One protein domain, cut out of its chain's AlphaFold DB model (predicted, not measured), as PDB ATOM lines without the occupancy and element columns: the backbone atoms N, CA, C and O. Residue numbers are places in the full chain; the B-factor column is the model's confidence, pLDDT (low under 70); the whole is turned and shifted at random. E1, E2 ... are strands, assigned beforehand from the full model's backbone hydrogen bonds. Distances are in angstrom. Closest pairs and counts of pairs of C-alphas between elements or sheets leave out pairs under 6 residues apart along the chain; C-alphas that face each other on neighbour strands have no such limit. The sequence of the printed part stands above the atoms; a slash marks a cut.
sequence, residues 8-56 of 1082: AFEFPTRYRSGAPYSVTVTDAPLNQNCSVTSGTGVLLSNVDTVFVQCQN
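Overview. This is residues 8 to 56 of the 1082 residues of an uncharacterized protein of Spirochaetaceae bacterium (UniProt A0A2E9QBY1). There is little regular structure here: a narrow rod, largely of loops, with two small two-stranded sheets placed one after the other along its length, E1 with E3 and E2 with E4. The printed part has 49 residues, 18 of them in the named strands E1, E2, E3 and E4, in that order; it is all strand, both sheets antiparallel. It is only just loose, close to compact, with a radius of gyration of the C-alphas of 12.0 A and spans of 37 by 16 by 14 A.

Along the chain. After residues 8 to 19, with no named element, E1 covers residues 20 to 22, from C-alpha 20 at (154.720, 164.072, 212.524). E2 is residues 32 to 37, 16.0 A long; E3 is 40 to 42; E4 is 51 to 56, 16.3 A, ending at (172.712, 188.246, 216.366).

Arrangement. E1 and E3 are antiparallel at 164 degrees, with N 21 and O 41 2.9 A apart. E2 runs on into E3 across a break of 2 residues, at 35 degrees. E2 and E4 are antiparallel at 157 degrees, with N 33 and O 55 2.8 A apart. E1 and E4 are apart.

Size, cuts and confidence. The C-alphas farthest apart, of Ser 17 and Asn 31, are 36.9 A apart. The printed part has no cut and no long link. Residue 12 is under pLDDT 70.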
ATOM      1  N   ALA A   8     159.476 181.567 206.758       70.81
ATOM      2  CA  ALA A   8     158.921 180.251 206.442       70.81
ATOM      3  C   ALA A   8     159.733 179.566 205.329       70.81
ATOM      4  O   ALA A   8     160.201 180.222 204.397       70.81
ATOM      5  N   PHE A   9     159.862 178.241 205.395       71.69
ATOM      6  CA  PHE A   9     160.528 177.426 204.377       71.69
ATOM      7  C   PHE A   9     159.776 176.108 204.165       71.69
ATOM      8  O   PHE A   9     159.118 175.602 205.070       71.69
ATOM      9  N   GLU A  10     159.889 175.532 202.968       73.44
ATOM     10  CA  GLU A  10     159.294 174.231 202.651       73.44
ATOM     11  C   GLU A  10     160.330 173.109 202.783       73.44
ATOM     12  O   GLU A  10     161.487 173.261 202.385       73.44
ATOM     13  N   PHE A  11     159.923 171.944 203.297       71.06
ATOM     14  CA  PHE A  11     160.795 170.770 203.303       71.06
ATOM     15  C   PHE A  11     161.033 170.273 201.864       71.06
ATOM     16  O   PHE A  11     160.066 170.008 201.147       71.06
ATOM     17  N   PRO A  12     162.293 170.064 201.434       69.94
ATOM     18  CA  PRO A  12     162.607 169.619 200.073       69.94
ATOM     19  C   PRO A  12     162.121 168.188 199.788       69.94
ATOM     20  O   PRO A  12     161.929 167.805 198.635       69.94
ATOM     21  N   THR A  13     161.885 167.402 200.838       75.06
ATOM     22  CA  THR A  13     161.358 166.038 200.750       75.06
ATOM     23  C   THR A  13     159.845 166.055 200.971       75.06
ATOM     24  O   THR A  13     159.367 166.571 201.979       75.06
ATOM     25  N   ARG A  14     159.065 165.461 200.055       77.69
ATOM     26  CA  ARG A  14     157.613 165.296 200.240       77.69
ATOM     27  C   ARG A  14     157.333 164.146 201.203       77.69
ATOM     28  O   ARG A  14     157.788 163.027 200.979       77.69
ATOM     29  N   TYR A  15     156.518 164.404 202.216       76.19
ATOM     30  CA  TYR A  15     156.096 163.402 203.194       76.19
ATOM     31  C   TYR A  15     154.598 163.104 203.063       76.19
ATOM     32  O   TYR A  15     153.826 163.891 202.513       76.19
ATOM     33  N   ARG A  16     154.176 161.929 203.539       80.06
ATOM     34  CA  ARG A  16     152.780 161.480 203.454       80.06
ATOM     35  C   ARG A  16     151.893 162.284 204.417       80.06
ATOM     36  O   ARG A  16     152.280 162.490 205.564       80.06
ATOM     37  N   SER A  17     150.688 162.660 203.969       82.62
ATOM     38  CA  SER A  17     149.684 163.334 204.809       82.62
ATOM     39  C   SER A  17     149.441 162.550 206.110       82.62
ATOM     40  O   SER A  17     149.115 161.363 206.054       82.62
ATOM     41  N   GLY A  18     149.600 163.213 207.258       81.62
ATOM     42  CA  GLY A  18     149.473 162.667 208.615       81.62
ATOM     43  C   GLY A  18     150.791 162.404 209.363       81.62
ATOM     44  O   GLY A  18     150.737 162.041 210.535       81.62
ATOM     45  N   ALA A  19     151.965 162.570 208.737       83.62
ATOM     46  CA  ALA A  19     153.262 162.322 209.384       83.62
ATOM     47  C   ALA A  19     153.645 163.423 210.404       83.62
ATOM     48  O   ALA A  19     153.454 164.603 210.098       83.62
ATOM     49  N   PRO A  20     154.201 163.080 211.587       84.12
ATOM     50  CA  PRO A  20     154.720 164.072 212.524       84.12
ATOM     51  C   PRO A  20     156.050 164.654 212.031       84.12
ATOM     52  O   PRO A  20     156.832 163.963 211.379       84.12
ATOM     53  N   TYR A  21     156.334 165.902 212.389       83.00
ATOM     54  CA  TYR A  21     157.635 166.531 212.172       83.00
ATOM     55  C   TYR A  21     158.149 167.186 213.460       83.00
ATOM     56  O   TYR A  21     157.364 167.604 214.313       83.00
ATOM     57  N   SER A  22     159.476 167.265 213.581       84.62
ATOM     58  CA  SER A  22     160.198 168.000 214.622       84.62
ATOM     59  C   SER A  22     161.420 168.656 213.989       84.62
ATOM     60  O   SER A  22     162.262 167.967 213.420       84.62
ATOM     61  N   VAL A  23     161.498 169.979 214.065       81.44
ATOM     62  CA  VAL A  23     162.581 170.794 213.514       81.44
ATOM     63  C   VAL A  23     163.379 171.387 214.661       81.44
ATOM     64  O   VAL A  23     162.829 172.080 215.514       81.44
ATOM     65  N   THR A  24     164.683 171.143 214.641       81.12
ATOM     66  CA  THR A  24     165.670 171.744 215.541       81.12
ATOM     67  C   THR A  24     166.798 172.344 214.710       81.12
ATOM     68  O   THR A  24     167.088 171.858 213.615       81.12
ATOM     69  N   VAL A  25     167.441 173.393 215.215       79.62
ATOM     70  CA  VAL A  25     168.666 173.931 214.610       79.62
ATOM     71  C   VAL A  25     169.821 173.010 215.002       79.62
ATOM     72  O   VAL A  25     170.009 172.760 216.189       79.62
ATOM     73  N   THR A  26     170.538 172.459 214.020       73.88
ATOM     74  CA  THR A  26     171.731 171.626 214.266       73.88
ATOM     75  C   THR A  26     173.005 172.455 214.260       73.88
ATOM     76  O   THR A  26     173.814 172.301 215.161       73.88
ATOM     77  N   ASP A  27     173.132 173.373 213.300       71.88
ATOM     78  CA  ASP A  27     174.230 174.331 213.205       71.88
ATOM     79  C   ASP A  27     173.637 175.713 212.943       71.88
ATOM     80  O   ASP A  27     172.909 175.914 211.963       71.88
ATOM     81  N   ALA A  28     173.914 176.657 213.837       71.12
ATOM     82  CA  ALA A  28     173.591 178.058 213.621       71.12
ATOM     83  C   ALA A  28     174.784 178.757 212.943       71.12
ATOM     84  O   ALA A  28     175.931 178.364 213.174       71.12
ATOM     85  N   PRO A  29     174.552 179.782 212.104       80.75
ATOM     86  CA  PRO A  29     175.632 180.633 211.627       80.75
ATOM     87  C   PRO A  29     176.429 181.198 212.807       80.75
ATOM     88  O   PRO A  29     175.845 181.595 213.816       80.75
ATOM     89  N   LEU A  30     177.754 181.264 212.664       80.88
ATOM     90  CA  LEU A  30     178.620 181.857 213.681       80.88
ATOM     91  C   LEU A  30     178.106 183.265 214.028       80.88
ATOM     92  O   LEU A  30     177.802 184.049 213.126       80.88
ATOM     93  N   ASN A  31     178.023 183.585 215.321       86.38
ATOM     94  CA  ASN A  31     177.552 184.886 215.833       86.38
ATOM     95  C   ASN A  31     176.038 185.111 215.742       86.38
ATOM     96  O   ASN A  31     175.567 186.232 215.957       86.38
ATOM     97  N   GLN A  32     175.257 184.057 215.494       84.56
ATOM     98  CA  GLN A  32     173.800 184.105 215.552       84.56
ATOM     99  C   GLN A  32     173.225 182.941 216.355       84.56
ATOM    100  O   GLN A  32     173.626 181.793 216.188       84.56
ATOM    101  N   ASN A  33     172.213 183.238 217.166       80.19
ATOM    102  CA  ASN A  33     171.387 182.232 217.820       80.19
ATOM    103  C   ASN A  33     170.053 182.124 217.090       80.19
ATOM    104  O   ASN A  33     169.277 183.079 217.016       80.19
ATOM    105  N   CYS A  34     169.785 180.942 216.547       84.25
ATOM    106  CA  CYS A  34     168.578 180.659 215.787       84.25
ATOM    107  C   CYS A  34     167.582 179.865 216.629       84.25
ATOM    108  O   CYS A  34     167.911 178.821 217.187       84.25
ATOM    109  N   SER A  35     166.343 180.345 216.684       82.25
ATOM    110  CA  SER A  35     165.231 179.663 217.348       82.25
ATOM    111  C   SER A  35     164.174 179.244 216.332       82.25
ATOM    112  O   SER A  35     163.983 179.903 215.308       82.25
ATOM    113  N   VAL A  36     163.486 178.134 216.606       84.31
ATOM    114  CA  VAL A  36     162.405 177.622 215.754       84.31
ATOM    115  C   VAL A  36     161.073 177.793 216.474       84.31
ATOM    116  O   VAL A  36     160.865 177.223 217.544       84.31
ATOM    117  N   THR A  37     160.142 178.530 215.869       83.88
ATOM    118  CA  THR A  37     158.756 178.643 216.349       83.88
ATOM    119  C   THR A  37     157.859 177.682 215.571       83.88
ATOM    120  O   THR A  37     158.030 177.503 214.366       83.88
ATOM    121  N   SER A  38     156.906 177.042 216.260       80.62
ATOM    122  CA  SER A  38     156.017 176.001 215.702       80.62
ATOM    123  C   SER A  38     156.753 174.787 215.107       80.62
ATOM    124  O   SER A  38     156.221 174.105 214.232       80.62
ATOM    125  N   GLY A  39     157.975 174.505 215.580       78.94
ATOM    126  CA  GLY A  39     158.882 173.486 215.032       78.94
ATOM    127  C   GLY A  39     158.407 172.034 215.150       78.94
ATOM    128  O   GLY A  39     159.053 171.152 214.592       78.94
ATOM    129  N   THR A  40     157.289 171.763 215.823       83.06
ATOM    130  CA  THR A  40     156.685 170.428 215.922       83.06
ATOM    131  C   THR A  40     155.224 170.448 215.464       83.06
ATOM    132  O   THR A  40     154.505 171.421 215.688       83.06
ATOM    133  N   GLY A  41     154.766 169.378 214.810       83.69
ATOM    134  CA  GLY A  41     153.390 169.282 214.308       83.69
ATOM    135  C   GLY A  41     153.130 168.027 213.470       83.69
ATOM    136  O   GLY A  41     153.967 167.128 213.415       83.69
ATOM    137  N   VAL A  42     151.965 167.960 212.815       81.38
ATOM    138  CA  VAL A  42     151.590 166.890 211.867       81.38
ATOM    139  C   VAL A  42     151.279 167.467 210.488       81.38
ATOM    140  O   VAL A  42     150.528 168.431 210.358       81.38
ATOM    141  N   LEU A  43     151.848 166.860 209.446       80.69
ATOM    142  CA  LEU A  43     151.750 167.303 208.054       80.69
ATOM    143  C   LEU A  43     150.375 166.944 207.458       80.69
ATOM    144  O   LEU A  43     150.228 165.880 206.864       80.69
ATOM    145  N   LEU A  44     149.351 167.789 207.627       80.44
ATOM    146  CA  LEU A  44     148.029 167.629 206.975       80.44
ATOM    147  C   LEU A  44     147.906 168.421 205.659       80.44
ATOM    148  O   LEU A  44     147.085 168.093 204.804       80.44
ATOM    149  N   SER A  45     148.746 169.438 205.494       78.94
ATOM    150  CA  SER A  45     148.961 170.244 204.288       78.94
ATOM    151  C   SER A  45     150.431 170.683 204.245       78.94
ATOM    152  O   SER A  45     151.199 170.324 205.143       78.94
ATOM    153  N   ASN A  46     150.831 171.471 203.238       73.19
ATOM    154  CA  ASN A  46     152.113 172.182 203.300       73.19
ATOM    155  C   ASN A  46     152.170 172.990 204.606       73.19
ATOM    156  O   ASN A  46     151.177 173.621 204.978       73.19
ATOM    157  N   VAL A  47     153.300 172.906 205.308       70.44
ATOM    158  CA  VAL A  47     153.531 173.623 206.564       70.44
ATOM    159  C   VAL A  47     154.273 174.906 206.246       70.44
ATOM    160  O   VAL A  47     155.455 174.876 205.927       70.44
ATOM    161  N   ASP A  48     153.561 176.018 206.345       73.69
ATOM    162  CA  ASP A  48     154.067 177.382 206.190       73.69
ATOM    163  C   ASP A  48     154.183 178.117 207.540       73.69
ATOM    164  O   ASP A  48     154.575 179.279 207.591       73.69
ATOM    165  N   THR A  49     153.867 177.435 208.647       72.19
ATOM    166  CA  THR A  49     153.817 178.016 209.996       72.19
ATOM    167  C   THR A  49     155.087 177.816 210.824       72.19
ATOM    168  O   THR A  49     155.141 178.312 211.949       72.19
ATOM    169  N   VAL A  50     156.077 177.057 210.332       78.56
ATOM    170  CA  VAL A  50     157.382 176.892 210.999       78.56
ATOM    171  C   VAL A  50     158.267 178.064 210.607       78.56
ATOM    172  O   VAL A  50     158.612 178.215 209.438       78.56
ATOM    173  N   PHE A  51     158.655 178.867 211.590       79.69
ATOM    174  CA  PHE A  51     159.502 180.036 211.380       79.69
ATOM    175  C   PHE A  51     160.817 179.845 212.119       79.69
ATOM    176  O   PHE A  51     160.813 179.621 213.331       79.69
ATOM    177  N   VAL A  52     161.931 179.946 211.395       81.75
ATOM    178  CA  VAL A  52     163.247 180.108 212.021       81.75
ATOM    179  C   VAL A  52     163.538 181.593 212.091       81.75
ATOM    180  O   VAL A  52     163.406 182.304 211.093       81.75
ATOM    181  N   GLN A  53     163.898 182.043 213.287       82.00
ATOM    182  CA  GLN A  53     164.345 183.400 213.526       82.00
ATOM    183  C   GLN A  53     165.720 183.346 214.175       82.00
ATOM    184  O   GLN A  53     165.868 182.834 215.290       82.00
ATOM    185  N   CYS A  54     166.707 183.869 213.462       83.00
ATOM    186  CA  CYS A  54     168.062 184.040 213.945       83.00
ATOM    187  C   CYS A  54     168.243 185.460 214.468       83.00
ATOM    188  O   CYS A  54     167.860 186.440 213.834       83.00
ATOM    189  N   GLN A  55     168.818 185.578 215.656       84.75
ATOM    190  CA  GLN A  55     169.181 186.863 216.231       84.75
ATOM    191  C   GLN A  55     170.689 186.901 216.411       84.75
ATOM    192  O   GLN A  55     171.294 185.914 216.830       84.75
ATOM    193  N   ASN A  56     171.300 188.037 216.074       83.31
ATOM    194  CA  ASN A  56     172.712 188.246 216.366       83.31
ATOM    195  C   ASN A  56     172.913 188.157 217.877       83.31
ATOM    196  O   ASN A  56     172.188 188.807 218.634       83.31
TER     197      ASN A  56